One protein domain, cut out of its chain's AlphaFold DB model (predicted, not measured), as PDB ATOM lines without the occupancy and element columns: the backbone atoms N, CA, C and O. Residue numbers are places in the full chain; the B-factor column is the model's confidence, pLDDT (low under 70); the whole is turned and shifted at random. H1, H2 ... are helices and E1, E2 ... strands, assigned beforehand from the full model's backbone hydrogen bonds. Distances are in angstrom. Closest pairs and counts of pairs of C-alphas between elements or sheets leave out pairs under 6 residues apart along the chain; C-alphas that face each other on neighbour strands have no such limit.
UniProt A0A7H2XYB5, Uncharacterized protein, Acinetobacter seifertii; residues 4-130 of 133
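AT A GLANCE: This is residues 4 to 130 of the 133 residues of an uncharacterized protein of Acinetobacter seifertii (UniProt A0A7H2XYB5). A twisted sheet of six strands has a long two-stranded hairpin, E9 and E10, crossed over one face as a small second layer, a sandwich of two sheets only partly face to face. The short pair E1 and E7 lies near the end of the large sheet where E6 begins, the small helix H1 grazes the sheet beside its edge strand E8, and a long loop swings wide of the body, where residues 78 to 84 stick out. The printed part has 127 residues, mostly strand by class though under half of them are in named elements, in the order E1 E2 E3 E4 E5 E6 E7 H1 E8 E9 E10. The large sheet runs E2, E3, E6, E5, E4, E8 and is mixed; the whole is compact, with a radius of gyration of the C-alphas of 15.2 A and spans of 48 by 35 by 28 A.

IN THESE COORDINATES: In the large sheet, E2 is residues 14 to 16, E3 23 to 26, E6 57 to 65 with 21.6 A, E5 45 to 51 with 19.7 A, E4 35 to 40 with 17.0 A, and E8 106 to 109. E9 is residues 112 to 119, 22.8 A long, and E10 is 122 to 129, 23.1 A, ending at C-alpha 129 (-26.619, 33.850, -8.931). E1, residues 4 to 8, begins at C-alpha 4 (-34.174, 21.835, -16.598); E7 is 87 to 90 and H1 is 102 to 105.

HOW THE PARTS SIT: The large sheet is twisted, with C-alphas up to 4.2 A off its best plane. E4, E5 and E6 form a meander, each strand the antiparallel neighbour of the one before; N 37 and O 49 are 2.9 A apart, N 48 and O 61 2.8 A. With E3 they form a Greek key, E3 being the antiparallel neighbour of E6, with N 25 and O 60 2.8 A apart. E2 and E3 are a hairpin, with N 14 and O 26 at 2.9 A. E8 is parallel to E4, with N 107 and O 36 at 2.8 A. E8 runs on into E9 across a break of 2 residues, at 88 degrees. E9 and E10 are a hairpin, with N 115 and O 126 at 2.9 A, and their strands stand at 82 degrees to those of the large sheet. The closest C-alphas of E4 and E9 are those of Gly 40 and Asn 113, 5.0 A apart. E1 and E7 are antiparallel, with N 8 and O 87 at 2.8 A; the closest C-alphas of E6 and E7 are those of Leu 57 and Ile 89, 6.7 A apart. H1 is too short for an O i to N i+4 pair; its one O i to N i+3 pair is within range.

THE WHOLE: The two C-alphas farthest apart are those of Asn 78 and Thr 100, 49.5 A. The printed part has no cut. The links E6 to E7, 21 residues, and E7 to H1, 11 residues, are long. The mean pLDDT of the printed part is 82.2; residues 30 to 31 and 67 to 84 are under 70.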
ATOM      1  N   PHE A   4     -32.939  22.548 -16.313       86.69
ATOM      2  CA  PHE A   4     -34.174  21.835 -16.598       86.69
ATOM      3  C   PHE A   4     -34.068  21.131 -17.958       86.69
ATOM      4  O   PHE A   4     -33.734  21.768 -18.955       86.69
ATOM      5  N   TYR A   5     -34.382  19.836 -17.991       88.12
ATOM      6  CA  TYR A   5     -34.359  19.027 -19.205       88.12
ATOM      7  C   TYR A   5     -35.774  18.766 -19.734       88.12
ATOM      8  O   TYR A   5     -36.104  19.166 -20.850       88.12
ATOM      9  N   LYS A   6     -36.644  18.126 -18.938       91.44
ATOM     10  CA  LYS A   6     -38.024  17.806 -19.355       91.44
ATOM     11  C   LYS A   6     -39.005  17.699 -18.188       91.44
ATOM     12  O   LYS A   6     -38.622  17.692 -17.023       91.44
ATOM     13  N   LYS A   7     -40.297  17.621 -18.521       90.44
ATOM     14  CA  LYS A   7     -41.405  17.444 -17.569       90.44
ATOM     15  C   LYS A   7     -41.793  15.972 -17.462       90.44
ATOM     16  O   LYS A   7     -41.731  15.248 -18.454       90.44
ATOM     17  N   SER A   8     -42.264  15.572 -16.291       87.62
ATOM     18  CA  SER A   8     -42.939  14.297 -16.045       87.62
ATOM     19  C   SER A   8     -44.214  14.506 -15.217       87.62
ATOM     20  O   SER A   8     -44.545  15.639 -14.842       87.62
ATOM     21  N   ASN A   9     -44.959  13.421 -14.989       85.62
ATOM     22  CA  ASN A   9     -46.198  13.448 -14.216       85.62
ATOM     23  C   ASN A   9     -45.933  13.858 -12.766       85.62
ATOM     24  O   ASN A   9     -44.882  13.561 -12.204       85.62
ATOM     25  N   VAL A  10     -46.910  14.538 -12.166       81.69
ATOM     26  CA  VAL A  10     -46.855  14.939 -10.757       81.69
ATOM     27  C   VAL A  10     -46.712  13.693  -9.879       81.69
ATOM     28  O   VAL A  10     -47.395  12.694 -10.105       81.69
ATOM     29  N   LYS A  11     -45.817  13.763  -8.894       82.44
ATOM     30  CA  LYS A  11     -45.582  12.706  -7.908       82.44
ATOM     31  C   LYS A  11     -46.173  13.101  -6.558       82.44
ATOM     32  O   LYS A  11     -46.346  14.289  -6.277       82.44
ATOM     33  N   ASN A  12     -46.461  12.101  -5.730       82.19
ATOM     34  CA  ASN A  12     -46.748  12.338  -4.321       82.19
ATOM     35  C   ASN A  12     -45.499  12.884  -3.629       82.19
ATOM     36  O   ASN A  12     -44.373  12.587  -4.025       82.19
ATOM     37  N   ILE A  13     -45.727  13.701  -2.608       86.25
ATOM     38  CA  ILE A  13     -44.675  14.400  -1.886       86.25
ATOM     39  C   ILE A  13     -44.834  14.075  -0.410       86.25
ATOM     40  O   ILE A  13     -45.932  14.191   0.134       86.25
ATOM     41  N   GLN A  14     -43.735  13.709   0.236       87.56
ATOM     42  CA  GLN A  14     -43.652  13.615   1.684       87.56
ATOM     43  C   GLN A  14     -42.807  14.772   2.208       87.56
ATOM     44  O   GLN A  14     -41.705  15.005   1.722       87.56
ATOM     45  N   ILE A  15     -43.323  15.491   3.202       86.56
ATOM     46  CA  ILE A  15     -42.618  16.603   3.842       86.56
ATOM     47  C   ILE A  15     -42.359  16.228   5.299       86.56
ATOM     48  O   ILE A  15     -43.272  15.786   5.998       86.56
ATOM     49  N   SER A  16     -41.126  16.420   5.753       86.69
ATOM     50  CA  SER A  16     -40.720  16.274   7.148       86.69
ATOM     51  C   SER A  16     -39.964  17.513   7.617       86.69
ATOM     52  O   SER A  16     -39.214  18.125   6.859       86.69
ATOM     53  N   VAL A  17     -40.175  17.879   8.877       83.06
ATOM     54  CA  VAL A  17     -39.519  19.004   9.547       83.06
ATOM     55  C   VAL A  17     -39.005  18.485  10.878       83.06
ATOM     56  O   VAL A  17     -39.780  17.901  11.641       83.06
ATOM     57  N   ASP A  18     -37.725  18.693  11.165       82.31
ATOM     58  CA  ASP A  18     -37.144  18.339  12.453       82.31
ATOM     59  C   ASP A  18     -36.191  19.426  12.983       82.31
ATOM     60  O   ASP A  18     -35.937  20.444  12.341       82.31
ATOM     61  N   LYS A  19     -35.733  19.255  14.228       75.38
ATOM     62  CA  LYS A  19     -34.915  20.252  14.939       75.38
ATOM     63  C   LYS A  19     -33.506  20.413  14.346       75.38
ATOM     64  O   LYS A  19     -32.886  21.454  14.551       75.38
ATOM     65  N   TYR A  20     -32.986  19.380  13.697       76.69
ATOM     66  CA  TYR A  20     -31.624  19.299  13.172       76.69
ATOM     67  C   TYR A  20     -31.580  19.510  11.658       76.69
ATOM     68  O   TYR A  20     -30.636  20.124  11.172       76.69
ATOM     69  N   VAL A  21     -32.603  19.043  10.940       78.19
ATOM     70  CA  VAL A  21     -32.823  19.261   9.512       78.19
ATOM     71  C   VAL A  21     -34.116  20.062   9.343       78.19
ATOM     72  O   VAL A  21     -35.222  19.516   9.412       78.19
ATOM     73  N   PRO A  22     -33.987  21.380   9.136       80.38
ATOM     74  CA  PRO A  22     -35.111  22.304   9.064       80.38
ATOM     75  C   PRO A  22     -36.252  21.916   8.123       80.38
ATOM     76  O   PRO A  22     -37.404  22.255   8.384       80.38
ATOM     77  N   LEU A  23     -35.946  21.258   7.006       87.81
ATOM     78  CA  LEU A  23     -36.943  20.824   6.038       87.81
ATOM     79  C   LEU A  23     -36.367  19.717   5.163       87.81
ATOM     80  O   LEU A  23     -35.300  19.885   4.575       87.81
ATOM     81  N   THR A  24     -37.131  18.649   4.977       90.69
ATOM     82  CA  THR A  24     -36.896  17.666   3.921       90.69
ATOM     83  C   THR A  24     -38.183  17.423   3.152       90.69
ATOM     84  O   THR A  24     -39.256  17.235   3.723       90.69
ATOM     85  N   VAL A  25     -38.063  17.419   1.832       90.69
ATOM     86  CA  VAL A  25     -39.119  17.090   0.885       90.69
ATOM     87  C   VAL A  25     -38.654  15.878   0.094       90.69
ATOM     88  O   VAL A  25     -37.632  15.961  -0.579       90.69
ATOM     89  N   ASN A  26     -39.387  14.772   0.157       91.19
ATOM     90  CA  ASN A  26     -39.097  13.543  -0.578       91.19
ATOM     91  C   ASN A  26     -40.154  13.314  -1.658       91.19
ATOM     92  O   ASN A  26     -41.351  13.500  -1.429       91.19
ATOM     93  N   PHE A  27     -39.699  12.898  -2.836       88.44
ATOM     94  CA  PHE A  27     -40.530  12.711  -4.029       88.44
ATOM     95  C   PHE A  27     -40.573  11.261  -4.518       88.44
ATOM     96  O   PHE A  27     -41.230  10.956  -5.518       88.44
ATOM     97  N   SER A  28     -39.844  10.372  -3.850       78.88
ATOM     98  CA  SER A  28     -39.845   8.945  -4.127       78.88
ATOM     99  C   SER A  28     -39.721   8.154  -2.826       78.88
ATOM    100  O   SER A  28     -39.258   8.681  -1.814       78.88
ATOM    101  N   ASP A  29     -40.116   6.883  -2.871       71.44
ATOM    102  CA  ASP A  29     -39.944   5.950  -1.752       71.44
ATOM    103  C   ASP A  29     -38.470   5.528  -1.573       71.44
ATOM    104  O   ASP A  29     -38.111   4.897  -0.578       71.44
ATOM    105  N   SER A  30     -37.595   5.865  -2.534       67.81
ATOM    106  CA  SER A  30     -36.155   5.652  -2.414       67.81
ATOM    107  C   SER A  30     -35.553   6.679  -1.465       67.81
ATOM    108  O   SER A  30     -35.443   7.866  -1.774       67.81
ATOM    109  N   ILE A  31     -35.075   6.186  -0.328       66.38
ATOM    110  CA  ILE A  31     -34.427   6.995   0.710       66.38
ATOM    111  C   ILE A  31     -33.124   7.631   0.195       66.38
ATOM    112  O   ILE A  31     -32.733   8.699   0.657       66.38
ATOM    113  N   ASN A  32     -32.463   7.012  -0.788       79.88
ATOM    114  CA  ASN A  32     -31.128   7.422  -1.217       79.88
ATOM    115  C   ASN A  32     -31.162   8.105  -2.583       79.88
ATOM    116  O   ASN A  32     -31.569   7.503  -3.579       79.88
ATOM    117  N   SER A  33     -30.677   9.347  -2.622       90.50
ATOM    118  CA  SER A  33     -30.356  10.033  -3.875       90.50
ATOM    119  C   SER A  33     -28.989   9.580  -4.378       90.50
ATOM    120  O   SER A  33     -28.087   9.299  -3.586       90.50
ATOM    121  N   GLU A  34     -28.836   9.514  -5.698       92.94
ATOM    122  CA  GLU A  34     -27.598   9.083  -6.352       92.94
ATOM    123  C   GLU A  34     -26.655  10.257  -6.632       92.94
ATOM    124  O   GLU A  34     -25.443  10.073  -6.689       92.94
ATOM    125  N   LEU A  35     -27.220  11.453  -6.811       94.94
ATOM    126  CA  LEU A  35     -26.515  12.704  -7.074       94.94
ATOM    127  C   LEU A  35     -27.073  13.799  -6.162       94.94
ATOM    128  O   LEU A  35     -28.256  13.784  -5.820       94.94
ATOM    129  N   TYR A  36     -26.240  14.776  -5.822       95.38
ATOM    130  CA  TYR A  36     -26.605  15.904  -4.971       95.38
ATOM    131  C   TYR A  36     -26.116  17.205  -5.583       95.38
ATOM    132  O   TYR A  36     -24.927  17.372  -5.850       95.38
ATOM    133  N   TRP A  37     -27.028  18.149  -5.782       95.00
ATOM    134  CA  TRP A  37     -26.673  19.524  -6.098       95.00
ATOM    135  C   TRP A  37     -26.767  20.381  -4.843       95.00
ATOM    136  O   TRP A  37     -27.812  20.390  -4.191       95.00
ATOM    137  N   ARG A  38     -25.687  21.086  -4.496       94.19
ATOM    138  CA  ARG A  38     -25.581  21.846  -3.246       94.19
ATOM    139  C   ARG A  38     -25.418  23.336  -3.514       94.19
ATOM    140  O   ARG A  38     -24.587  23.744  -4.325       94.19
ATOM    141  N   ILE A  39     -26.217  24.149  -2.828       92.06
ATOM    142  CA  ILE A  39     -26.280  25.609  -2.992       92.06
ATOM    143  C   ILE A  39     -26.254  26.279  -1.617       92.06
ATOM    144  O   ILE A  39     -26.658  25.675  -0.625       92.06
ATOM    145  N   GLY A  40     -25.828  27.540  -1.567       88.94
ATOM    146  CA  GLY A  40     -25.656  28.311  -0.340       88.94
ATOM    147  C   GLY A  40     -24.196  28.711  -0.201       88.94
ATOM    148  O   GLY A  40     -23.571  29.097  -1.183       88.94
ATOM    149  N   ASP A  41     -23.641  28.640   0.999       88.25
ATOM    150  CA  ASP A  41     -22.192  28.742   1.240       88.25
ATOM    151  C   ASP A  41     -21.614  27.517   1.963       88.25
ATOM    152  O   ASP A  41     -20.413  27.477   2.220       88.25
ATOM    153  N   GLY A  42     -22.452  26.528   2.295       87.69
ATOM    154  CA  GLY A  42     -22.043  25.329   3.027       87.69
ATOM    155  C   GLY A  42     -21.700  25.582   4.498       87.69
ATOM    156  O   GLY A  42     -21.281  24.650   5.182       87.69
ATOM    157  N   ILE A  43     -21.867  26.816   4.986       87.81
ATOM    158  CA  ILE A  43     -21.527  27.236   6.349       87.81
ATOM    159  C   ILE A  43     -22.769  27.829   7.023       87.81
ATOM    160  O   ILE A  43     -23.330  27.219   7.931       87.81
ATOM    161  N   SER A  44     -23.211  29.000   6.560       87.44
ATOM    162  CA  SER A  44     -24.387  29.718   7.059       87.44
ATOM    163  C   SER A  44     -25.677  29.288   6.362       87.44
ATOM    164  O   SER A  44     -26.766  29.503   6.885       87.44
ATOM    165  N   SER A  45     -25.585  28.710   5.164       87.75
ATOM    166  CA  SER A  45     -26.732  28.226   4.401       87.75
ATOM    167  C   SER A  45     -26.346  27.045   3.518       87.75
ATOM    168  O   SER A  45     -25.332  27.077   2.815       87.75
ATOM    169  N   LEU A  46     -27.175  26.003   3.536       92.00
ATOM    170  CA  LEU A  46     -27.012  24.835   2.682       92.00
ATOM    171  C   LEU A  46     -28.372  24.239   2.327       92.00
ATOM    172  O   LEU A  46     -29.102  23.753   3.194       92.00
ATOM    173  N   LEU A  47     -28.673  24.244   1.032       92.81
ATOM    174  CA  LEU A  47     -29.761  23.477   0.445       92.81
ATOM    175  C   LEU A  47     -29.165  22.377  -0.433       92.81
ATOM    176  O   LEU A  47     -28.327  22.650  -1.296       92.81
ATOM    177  N   GLU A  48     -29.630  21.152  -0.235       94.69
ATOM    178  CA  GLU A  48     -29.263  19.993  -1.036       94.69
ATOM    179  C   GLU A  48     -30.459  19.541  -1.868       94.69
ATOM    180  O   GLU A  48     -31.555  19.322  -1.353       94.69
ATOM    181  N   ILE A  49     -30.245  19.387  -3.171       94.44
ATOM    182  CA  ILE A  49     -31.213  18.799  -4.091       94.44
ATOM    183  C   ILE A  49     -30.700  17.422  -4.485       94.44
ATOM    184  O   ILE A  49     -29.731  17.301  -5.235       94.44
ATOM    185  N   GLY A  50     -31.357  16.393  -3.963       94.94
ATOM    186  CA  GLY A  50     -31.090  15.002  -4.279       94.94
ATOM    187  C   GLY A  50     -31.755  14.596  -5.590       94.94
ATOM    188  O   GLY A  50     -32.948  14.830  -5.796       94.94
ATOM    189  N   LEU A  51     -30.989  13.958  -6.471       94.56
ATOM    190  CA  LEU A  51     -31.426  13.483  -7.779       94.56
ATOM    191  C   LEU A  51     -31.109  11.995  -7.956       94.56
ATOM    192  O   LEU A  51     -30.146  11.468  -7.394       94.56
ATOM    193  N   LEU A  52     -31.895  11.329  -8.796       92.62
ATOM    194  CA  LEU A  52     -31.489  10.078  -9.438       92.62
ATOM    195  C   LEU A  52     -30.561  10.389 -10.624       92.62
ATOM    196  O   LEU A  52     -30.603  11.487 -11.183       92.62
ATOM    197  N   LYS A  53     -29.777   9.414 -11.091       91.00
ATOM    198  CA  LYS A  53     -28.924   9.542 -12.291       91.00
ATOM    199  C   LYS A  53     -29.718   9.910 -13.543       91.00
ATOM    200  O   LYS A  53     -29.192  10.571 -14.435       91.00
ATOM    201  N   SER A  54     -30.996   9.527 -13.585       91.56
ATOM    202  CA  SER A  54     -31.954   9.910 -14.629       91.56
ATOM    203  C   SER A  54     -32.312  11.404 -14.636       91.56
ATOM    204  O   SER A  54     -32.972  11.860 -15.570       91.56
ATOM    205  N   GLY A  55     -31.917  12.151 -13.601       92.31
ATOM    206  CA  GLY A  55     -32.238  13.562 -13.403       92.31
ATOM    207  C   GLY A  55     -33.557  13.820 -12.688       92.31
ATOM    208  O   GLY A  55     -33.927  14.976 -12.487       92.31
ATOM    209  N   GLU A  56     -34.293  12.775 -12.312       92.50
ATOM    210  CA  GLU A  56     -35.496  12.930 -11.502       92.50
ATOM    211  C   GLU A  56     -35.148  13.453 -10.106       92.50
ATOM    212  O   GLU A  56     -34.211  12.964  -9.474       92.50
ATOM    213  N   LEU A  57     -35.936  14.414  -9.611       91.88
ATOM    214  CA  LEU A  57     -35.883  14.813  -8.205       91.88
ATOM    215  C   LEU A  57     -36.197  13.619  -7.309       91.88
ATOM    216  O   LEU A  57     -37.203  12.931  -7.499       91.88
ATOM    217  N   ASN A  58     -35.346  13.427  -6.312       93.38
ATOM    218  CA  ASN A  58     -35.555  12.465  -5.247       93.38
ATOM    219  C   ASN A  58     -35.855  13.177  -3.928       93.38
ATOM    220  O   ASN A  58     -36.846  12.854  -3.272       93.38
ATOM    221  N   SER A  59     -35.064  14.200  -3.593       93.38
ATOM    222  CA  SER A  59     -35.260  14.983  -2.377       93.38
ATOM    223  C   SER A  59     -34.849  16.449  -2.517       93.38
ATOM    224  O   SER A  59     -34.069  16.823  -3.392       93.38
ATOM    225  N   ILE A  60     -35.387  17.294  -1.640       93.44
ATOM    226  CA  ILE A  60     -34.889  18.641  -1.354       93.44
ATOM    227  C   ILE A  60     -34.740  18.753   0.159       93.44
ATOM    228  O   ILE A  60     -35.720  18.596   0.885       93.44
ATOM    229  N   THR A  61     -33.536  19.060   0.626       93.38
ATOM    230  CA  THR A  61     -33.212  19.161   2.047       93.38
ATOM    231  C   THR A  61     -32.607  20.524   2.348       93.38
ATOM    232  O   THR A  61     -31.569  20.885   1.798       93.38
ATOM    233  N   LEU A  62     -33.233  21.281   3.245       91.62
ATOM    234  CA  LEU A  62     -32.608  22.434   3.883       91.62
ATOM    235  C   LEU A  62     -31.787  21.915   5.058       91.62
ATOM    236  O   LEU A  62     -32.356  21.544   6.079       91.62
ATOM    237  N   VAL A  63     -30.467  21.849   4.884       91.00
ATOM    238  CA  VAL A  63     -29.544  21.265   5.867       91.00
ATOM    239  C   VAL A  63     -29.229  22.267   6.968       91.00
ATOM    240  O   VAL A  63     -29.329  21.948   8.148       91.00
ATOM    241  N   CYS A  64     -28.873  23.494   6.595       88.12
ATOM    242  CA  CYS A  64     -28.647  24.572   7.546       88.12
ATOM    243  C   CYS A  64     -29.051  25.921   6.957       88.12
ATOM    244  O   CYS A  64     -29.066  26.120   5.738       88.12
ATOM    245  N   PHE A  65     -29.388  26.850   7.845       83.62
ATOM    246  CA  PHE A  65     -29.603  28.250   7.519       83.62
ATOM    247  C   PHE A  65     -29.365  29.108   8.770       83.62
ATOM    248  O   PHE A  65     -29.720  28.714   9.882       83.62
ATOM    249  N   GLU A  66     -28.813  30.302   8.594       80.31
ATOM    250  CA  GLU A  66     -28.856  31.356   9.601       80.31
ATOM    251  C   GLU A  66     -30.161  32.148   9.471       80.31
ATOM    252  O   GLU A  66     -30.589  32.496   8.368       80.31
ATOM    253  N   ASN A  67     -30.800  32.457  10.605       64.75
ATOM    254  CA  ASN A  67     -32.102  33.138  10.650       64.75
ATOM    255  C   ASN A  67     -32.136  34.459   9.862       64.75
ATOM    256  O   ASN A  67     -33.184  34.816   9.332       64.75
ATOM    257  N   SER A  68     -31.012  35.174   9.759       60.00
ATOM    258  CA  SER A  68     -30.895  36.414   8.978       60.00
ATOM    259  C   SER A  68     -31.106  36.223   7.473       60.00
ATOM    260  O   SER A  68     -31.387  37.197   6.780       60.00
ATOM    261  N   ASN A  69     -30.997  34.991   6.969       54.56
ATOM    262  CA  ASN A  69     -31.139  34.654   5.552       54.56
ATOM    263  C   ASN A  69     -32.553  34.167   5.187       54.56
ATOM    264  O   ASN A  69     -32.850  33.988   4.004       54.56
ATOM    265  N   ILE A  70     -33.445  33.970   6.168       53.84
ATOM    266  CA  ILE A  70     -34.844  33.623   5.907       53.84
ATOM    267  C   ILE A  70     -35.694  34.892   5.858       53.84
ATOM    268  O   ILE A  70     -36.076  35.455   6.882       53.84
ATOM    269  N   ASN A  71     -36.063  35.294   4.644       52.53
ATOM    270  CA  ASN A  71     -37.124  36.269   4.414       52.53
ATOM    271  C   ASN A  71     -38.464  35.530   4.283       52.53
ATOM    272  O   ASN A  71     -38.893  35.166   3.187       52.53
ATOM    273  N   LEU A  72     -39.125  35.286   5.419       54.00
ATOM    274  CA  LEU A  72     -40.510  34.808   5.451       54.00
ATOM    275  C   LEU A  72     -41.450  35.961   5.086       54.00
ATOM    276  O   LEU A  72     -42.060  36.598   5.942       54.00
ATOM    277  N   GLU A  73     -41.566  36.245   3.794       54.53
ATOM    278  CA  GLU A  73     -42.596  37.147   3.290       54.53
ATOM    279  C   GLU A  73     -43.906  36.380   3.083       54.53
ATOM    280  O   GLU A  73     -44.096  35.697   2.078       54.53
ATOM    281  N   ILE A  74     -44.845  36.539   4.019       53.50
ATOM    282  CA  ILE A  74     -46.233  36.103   3.833       53.50
ATOM    283  C   ILE A  74     -46.916  37.128   2.920       53.50
ATOM    284  O   ILE A  74     -47.512  38.106   3.376       53.50
ATOM    285  N   LYS A  75     -46.780  36.954   1.605       56.31
ATOM    286  CA  LYS A  75     -47.525  37.750   0.619       56.31
ATOM    287  C   LYS A  75     -48.938  37.170   0.441       56.31
ATOM    288  O   LYS A  75     -49.211  36.034   0.806       56.31
ATOM    289  N   LYS A  76     -49.883  37.951  -0.087       54.22
ATOM    290  CA  LYS A  76     -51.181  37.416  -0.538       54.22
ATOM    291  C   LYS A  76     -51.078  37.088  -2.022       54.22
ATOM    292  O   LYS A  76     -50.554  37.907  -2.780       54.22
ATOM    293  N   ILE A  77     -51.578  35.925  -2.443       54.47
ATOM    294  CA  ILE A  77     -51.668  35.534  -3.859       54.47
ATOM    295  C   ILE A  77     -52.705  36.430  -4.552       54.47
ATOM    296  O   ILE A  77     -53.844  36.028  -4.750       54.47
ATOM    297  N   ASN A  78     -52.337  37.655  -4.928       52.88
ATOM    298  CA  ASN A  78     -53.219  38.513  -5.724       52.88
ATOM    299  C   ASN A  78     -52.832  38.577  -7.212       52.88
ATOM    300  O   ASN A  78     -53.557  39.198  -7.982       52.88
ATOM    301  N   GLU A  79     -51.764  37.900  -7.662       52.56
ATOM    302  CA  GLU A  79     -51.297  38.029  -9.059       52.56
ATOM    303  C   GLU A  79     -50.877  36.733  -9.772       52.56
ATOM    304  O   GLU A  79     -50.529  36.779 -10.954       52.56
ATOM    305  N   ILE A  80     -50.946  35.553  -9.142       56.25
ATOM    306  CA  ILE A  80     -50.421  34.341  -9.790       56.25
ATOM    307  C   ILE A  80     -51.486  33.656 -10.654       56.25
ATOM    308  O   ILE A  80     -52.234  32.781 -10.219       56.25
ATOM    309  N   LYS A  81     -51.569  34.081 -11.918       52.91
ATOM    310  CA  LYS A  81     -52.394  33.443 -12.951       52.91
ATOM    311  C   LYS A  81     -51.839  32.055 -13.303       52.91
ATOM    312  O   LYS A  81     -50.717  31.955 -13.774       52.91
ATOM    313  N   SER A  82     -52.682  31.025 -13.168       58.69
ATOM    314  CA  SER A  82     -52.584  29.691 -13.795       58.69
ATOM    315  C   SER A  82     -51.214  28.991 -13.724       58.69
ATOM    316  O   SER A  82     -50.350  29.165 -14.586       58.69
ATOM    317  N   PHE A  83     -51.044  28.101 -12.744       65.12
ATOM    318  CA  PHE A  83     -49.911  27.176 -12.709       65.12
ATOM    319  C   PHE A  83     -50.151  25.960 -13.613       65.12
ATOM    320  O   PHE A  83     -51.196  25.312 -13.551       65.12
ATOM    321  N   LYS A  84     -49.141  25.592 -14.411       67.88
ATOM    322  CA  LYS A  84     -49.026  24.236 -14.965       67.88
ATOM    323  C   LYS A  84     -48.144  23.412 -14.032       67.88
ATOM    324  O   LYS A  84     -46.946  23.672 -13.948       67.88
ATOM    325  N   TYR A  85     -48.731  22.420 -13.374       76.38
ATOM    326  CA  TYR A  85     -48.014  21.510 -12.484       76.38
ATOM    327  C   TYR A  85     -47.309  20.426 -13.292       76.38
ATOM    328  O   TYR A  85     -47.906  19.796 -14.165       76.38
ATOM    329  N   ALA A  86     -46.031  20.221 -13.012       83.62
ATOM    330  CA  ALA A  86     -45.252  19.131 -13.568       83.62
ATOM    331  C   ALA A  86     -44.094  18.812 -12.634       83.62
ATOM    332  O   ALA A  86     -43.644  19.672 -11.879       83.62
ATOM    333  N   PHE A  87     -43.588  17.591 -12.739       86.44
ATOM    334  CA  PHE A  87     -42.404  17.181 -12.012       86.44
ATOM    335  C   PHE A  87     -41.158  17.363 -12.893       86.44
ATOM    336  O   PHE A  87     -41.140  16.836 -14.016       86.44
ATOM    337  N   PRO A  88     -40.153  18.151 -12.469       88.94
ATOM    338  CA  PRO A  88     -39.000  18.448 -13.304       88.94
ATOM    339  C   PRO A  88     -38.025  17.269 -13.350       88.94
ATOM    340  O   PRO A  88     -37.807  16.571 -12.362       88.94
ATOM    341  N   ILE A  89     -37.419  17.086 -14.518       92.50
ATOM    342  CA  ILE A  89     -36.259  16.227 -14.735       92.50
ATOM    343  C   ILE A  89     -35.118  17.140 -15.154       92.50
ATOM    344  O   ILE A  89     -35.287  17.970 -16.055       92.50
ATOM    345  N   PHE A  90     -33.980  16.997 -14.493       93.75
ATOM    346  CA  PHE A  90     -32.806  17.826 -14.692       93.75
ATOM    347  C   PHE A  90     -31.736  17.144 -15.544       93.75
ATOM    348  O   PHE A  90     -31.672  15.924 -15.643       93.75
ATOM    349  N   ASP A  91     -30.887  17.956 -16.160       93.44
ATOM    350  CA  ASP A  91     -29.675  17.504 -16.828       93.44
ATOM    351  C   ASP A  91     -28.593  17.162 -15.789       93.44
ATOM    352  O   ASP A  91     -28.157  18.027 -15.024       93.44
ATOM    353  N   THR A  92     -28.170  15.897 -15.769       93.44
ATOM    354  CA  THR A  92     -27.155  15.352 -14.856       93.44
ATOM    355  C   THR A  92     -25.759  15.279 -15.480       93.44
ATOM    356  O   THR A  92     -24.829  14.799 -14.838       93.44
ATOM    357  N   SER A  93     -25.563  15.806 -16.694       91.31
ATOM    358  CA  SER A  93     -24.272  15.772 -17.403       91.31
ATOM    359  C   SER A  93     -23.147  16.580 -16.746       91.31
ATOM    360  O   SER A  93     -21.989  16.432 -17.125       91.31
ATOM    361  N   LEU A  94     -23.472  17.442 -15.776       89.69
ATOM    362  CA  LEU A  94     -22.487  18.223 -15.020       89.69
ATOM    363  C   LEU A  94     -21.732  17.398 -13.971       89.69
ATOM    364  O   LEU A  94     -20.695  17.850 -13.490       89.69
ATOM    365  N   TRP A  95     -22.243  16.222 -13.602       91.56
ATOM    366  CA  TRP A  95     -21.537  15.302 -12.718       91.56
ATOM    367  C   TRP A  95     -20.481  14.523 -13.499       91.56
ATOM    368  O   TRP A  95     -20.594  14.314 -14.707       91.56
ATOM    369  N   ILE A  96     -19.439  14.086 -12.792       80.50
ATOM    370  CA  ILE A  96     -18.376  13.266 -13.372       80.50
ATOM    371  C   ILE A  96     -19.005  11.976 -13.922       80.50
ATOM    372  O   ILE A  96     -19.854  11.361 -13.278       80.50
ATOM    373  N   SER A  97     -18.593  11.569 -15.126       75.00
ATOM    374  CA  SER A  97     -19.140  10.387 -15.807       75.00
ATOM    375  C   SER A  97     -18.906   9.085 -15.036       75.00
ATOM    376  O   SER A  97     -19.681   8.141 -15.177       75.00
ATOM    377  N   GLU A  98     -17.859   9.042 -14.213       82.19
ATOM    378  CA  GLU A  98     -17.541   7.938 -13.314       82.19
ATOM    379  C   GLU A  98     -17.546   8.430 -11.865       82.19
ATOM    380  O   GLU A  98     -16.671   9.176 -11.436       82.19
ATOM    381  N   ILE A  99     -18.554   7.995 -11.109       85.44
ATOM    382  CA  ILE A  99     -18.623   8.187  -9.659       85.44
ATOM    383  C   ILE A  99     -17.816   7.055  -9.038       85.44
ATOM    384  O   ILE A  99     -18.287   5.917  -8.970       85.44
ATOM    385  N   THR A 100     -16.587   7.360  -8.638       87.62
ATOM    386  CA  THR A 100     -15.669   6.382  -8.039       87.62
ATOM    387  C   THR A 100     -15.680   6.461  -6.519       87.62
ATOM    388  O   THR A 100     -15.524   5.450  -5.834       87.62
ATOM    389  N   GLU A 101     -15.947   7.652  -5.990       90.56
ATOM    390  CA  GLU A 101     -16.043   7.940  -4.572       90.56
ATOM    391  C   GLU A 101     -17.360   8.655  -4.246       90.56
ATOM    392  O   GLU A 101     -17.957   9.332  -5.079       90.56
ATOM    393  N   TYR A 102     -17.801   8.564  -2.988       89.38
ATOM    394  CA  TYR A 102     -19.030   9.231  -2.540       89.38
ATOM    395  C   TYR A 102     -18.992  10.752  -2.761       89.38
ATOM    396  O   TYR A 102     -20.011  11.352  -3.096       89.38
ATOM    397  N   ARG A 103     -17.814  11.380  -2.643       91.00
ATOM    398  CA  ARG A 103     -17.654  12.818  -2.897       91.00
ATOM    399  C   ARG A 103     -17.987  13.219  -4.340       91.00
ATOM    400  O   ARG A 103     -18.418  14.345  -4.557       91.00
ATOM    401  N   ASP A 104     -17.845  12.301  -5.296       92.00
ATOM    402  CA  ASP A 104     -18.096  12.559  -6.721       92.00
ATOM    403  C   ASP A 104     -19.603  12.691  -7.015       92.00
ATOM    404  O   ASP A 104     -20.003  13.135  -8.092       92.00
ATOM    405  N   THR A 105     -20.459  12.325  -6.052       93.88
ATOM    406  CA  THR A 105     -21.916  12.501  -6.141       93.88
ATOM    407  C   THR A 105     -22.353  13.951  -5.927       93.88
ATOM    408  O   THR A 105     -23.492  14.292  -6.254       93.88
ATOM    409  N   PHE A 106     -21.479  14.822  -5.412       93.88
ATOM    410  CA  PHE A 106     -21.809  16.214  -5.113       93.88
ATOM    411  C   PHE A 106     -21.380  17.162  -6.233       93.88
ATOM    412  O   PHE A 106     -20.237  17.148  -6.686       93.88
ATOM    413  N   LEU A 107     -22.297  18.042  -6.627       93.88
ATOM    414  CA  LEU A 107     -22.022  19.220  -7.437       93.88
ATOM    415  C   LEU A 107     -22.238  20.468  -6.576       93.88
ATOM    416  O   LEU A 107     -23.377  20.832  -6.270       93.88
ATOM    417  N   ASP A 108     -21.140  21.119  -6.202       92.75
ATOM    418  CA  ASP A 108     -21.143  22.270  -5.297       92.75
ATOM    419  C   ASP A 108     -21.198  23.593  -6.061       92.75
ATOM    420  O   ASP A 108     -20.268  23.965  -6.778       92.75
ATOM    421  N   ASN A 109     -22.278  24.348  -5.867       89.56
ATOM    422  CA  ASN A 109     -22.508  25.658  -6.474       89.56
ATOM    423  C   ASN A 109     -22.645  26.752  -5.402       89.56
ATOM    424  O   ASN A 109     -23.633  27.483  -5.364       89.56
ATOM    425  N   PHE A 110     -21.624  26.929  -4.560       89.12
ATOM    426  CA  PHE A 110     -21.640  27.929  -3.476       89.12
ATOM    427  C   PHE A 110     -21.580  29.402  -3.941       89.12
ATOM    428  O   PHE A 110     -21.701  30.336  -3.150       89.12
ATOM    429  N   SER A 111     -21.427  29.638  -5.246       82.56
ATOM    430  CA  SER A 111     -21.609  30.961  -5.860       82.56
ATOM    431  C   SER A 111     -23.081  31.324  -6.107       82.56
ATOM    432  O   SER A 111     -23.386  32.441  -6.526       82.56
ATOM    433  N   GLU A 112     -23.993  30.371  -5.935       82.81
ATOM    434  CA  GLU A 112     -25.433  30.557  -6.085       82.81
ATOM    435  C   GLU A 112     -26.078  30.660  -4.699       82.81
ATOM    436  O   GLU A 112     -25.564  30.137  -3.708       82.81
ATOM    437  N   ASN A 113     -27.181  31.393  -4.618       83.50
ATOM    438  CA  ASN A 113     -27.955  31.550  -3.397       83.50
ATOM    439  C   ASN A 113     -29.406  31.132  -3.655       83.50
ATOM    440  O   ASN A 113     -29.834  30.977  -4.805       83.50
ATOM    441  N   PHE A 114     -30.153  30.915  -2.581       85.31
ATOM    442  CA  PHE A 114     -31.540  30.496  -2.650       85.31
ATOM    443  C   PHE A 114     -32.414  31.313  -1.702       85.31
ATOM    444  O   PHE A 114     -31.959  31.860  -0.703       85.31
ATOM    445  N   THR A 115     -33.697  31.398  -2.035       83.62
ATOM    446  CA  THR A 115     -34.737  31.927  -1.148       83.62
ATOM    447  C   THR A 115     -35.814  30.878  -0.974       83.62
ATOM    448  O   THR A 115     -36.113  30.122  -1.901       83.62
ATOM    449  N   ILE A 116     -36.387  30.846   0.225       80.31
ATOM    450  CA  ILE A 116     -37.522  30.000   0.568       80.31
ATOM    451  C   ILE A 116     -38.638  30.920   1.039       80.31
ATOM    452  O   ILE A 116     -38.449  31.696   1.972       80.31
ATOM    453  N   GLN A 117     -39.787  30.850   0.377       78.12
ATOM    454  CA  GLN A 117     -40.962  31.652   0.696       78.12
ATOM    455  C   GLN A 117     -42.162  30.732   0.876       78.12
ATOM    456  O   GLN A 117     -42.377  29.820   0.077       78.12
ATOM    457  N   LEU A 118     -42.950  30.983   1.917       74.19
ATOM    458  CA  LEU A 118     -44.221  30.306   2.136       74.19
ATOM    459  C   LEU A 118     -45.352  31.278   1.817       74.19
ATOM    460  O   LEU A 118     -45.449  32.347   2.418       74.19
ATOM    461  N   LEU A 119     -46.201  30.890   0.872       73.38
ATOM    462  CA  LEU A 119     -47.305  31.702   0.390       73.38
ATOM    463  C   LEU A 119     -48.592  30.883   0.462       73.38
ATOM    464  O   LEU A 119     -48.774  29.935  -0.304       73.38
ATOM    465  N   ASP A 120     -49.456  31.230   1.415       73.56
ATOM    466  CA  ASP A 120     -50.570  30.393   1.861       73.56
ATOM    467  C   ASP A 120     -50.087  28.970   2.211       73.56
ATOM    468  O   ASP A 120     -49.463  28.769   3.250       73.56
ATOM    469  N   ASN A 121     -50.310  28.000   1.318       72.62
ATOM    470  CA  ASN A 121     -49.909  26.595   1.472       72.62
ATOM    471  C   ASN A 121     -48.916  26.132   0.387       72.62
ATOM    472  O   ASN A 121     -48.775  24.933   0.146       72.62
ATOM    473  N   ILE A 122     -48.266  27.066  -0.312       77.44
ATOM    474  CA  ILE A 122     -47.300  26.774  -1.375       77.44
ATOM    475  C   ILE A 122     -45.908  27.200  -0.916       77.44
ATOM    476  O   ILE A 122     -45.681  28.358  -0.563       77.44
ATOM    477  N   LEU A 123     -44.968  26.257  -0.962       79.50
ATOM    478  CA  LEU A 123     -43.553  26.516  -0.739       79.50
ATOM    479  C   LEU A 123     -42.880  26.887  -2.064       79.50
ATOM    480  O   LEU A 123     -42.836  26.082  -2.995       79.50
ATOM    481  N   PHE A 124     -42.322  28.089  -2.131       82.50
ATOM    482  CA  PHE A 124     -41.500  28.545  -3.241       82.50
ATOM    483  C   PHE A 124     -40.031  28.455  -2.856       82.50
ATOM    484  O   PHE A 124     -39.605  29.052  -1.871       82.50
ATOM    485  N   ILE A 125     -39.257  27.737  -3.667       85.06
ATOM    486  CA  ILE A 125     -37.798  27.716  -3.587       85.06
ATOM    487  C   ILE A 125     -37.281  28.321  -4.885       85.06
ATOM    488  O   ILE A 125     -37.612  27.843  -5.970       85.06
ATOM    489  N   SER A 126     -36.516  29.402  -4.774       85.19
ATOM    490  CA  SER A 126     -35.979  30.133  -5.924       85.19
ATOM    491  C   SER A 126     -34.467  30.220  -5.834       85.19
ATOM    492  O   SER A 126     -33.931  30.520  -4.770       85.19
ATOM    493  N   PHE A 127     -33.796  29.990  -6.960       84.38
ATOM    494  CA  PHE A 127     -32.339  29.998  -7.083       84.38
ATOM    495  C   PHE A 127     -31.893  31.202  -7.900       84.38
ATOM    496  O   PHE A 127     -32.508  31.523  -8.919       84.38
ATOM    497  N   PHE A 128     -30.817  31.851  -7.478       82.31
ATOM    498  CA  PHE A 128     -30.253  32.994  -8.184       82.31
ATOM    499  C   PHE A 128     -28.739  33.038  -8.012       82.31
ATOM    500  O   PHE A 128     -28.169  32.551  -7.034       82.31
ATOM    501  N   LYS A 129     -28.061  33.626  -8.996       79.88
ATOM    502  CA  LYS A 129     -26.619  33.850  -8.931       79.88
ATOM    503  C   LYS A 129     -26.342  34.979  -7.935       79.88
ATOM    504  O   LYS A 129     -27.070  35.968  -7.945       79.88
ATOM    505  N   ARG A 130     -25.306  34.864  -7.092       70.69
ATOM    506  CA  ARG A 130     -24.877  36.003  -6.266       70.69
ATOM    507  C   ARG A 130     -24.381  37.121  -7.184       70.69
ATOM    508  O   ARG A 130     -23.513  36.884  -8.027       70.69
TER     509      ARG A 130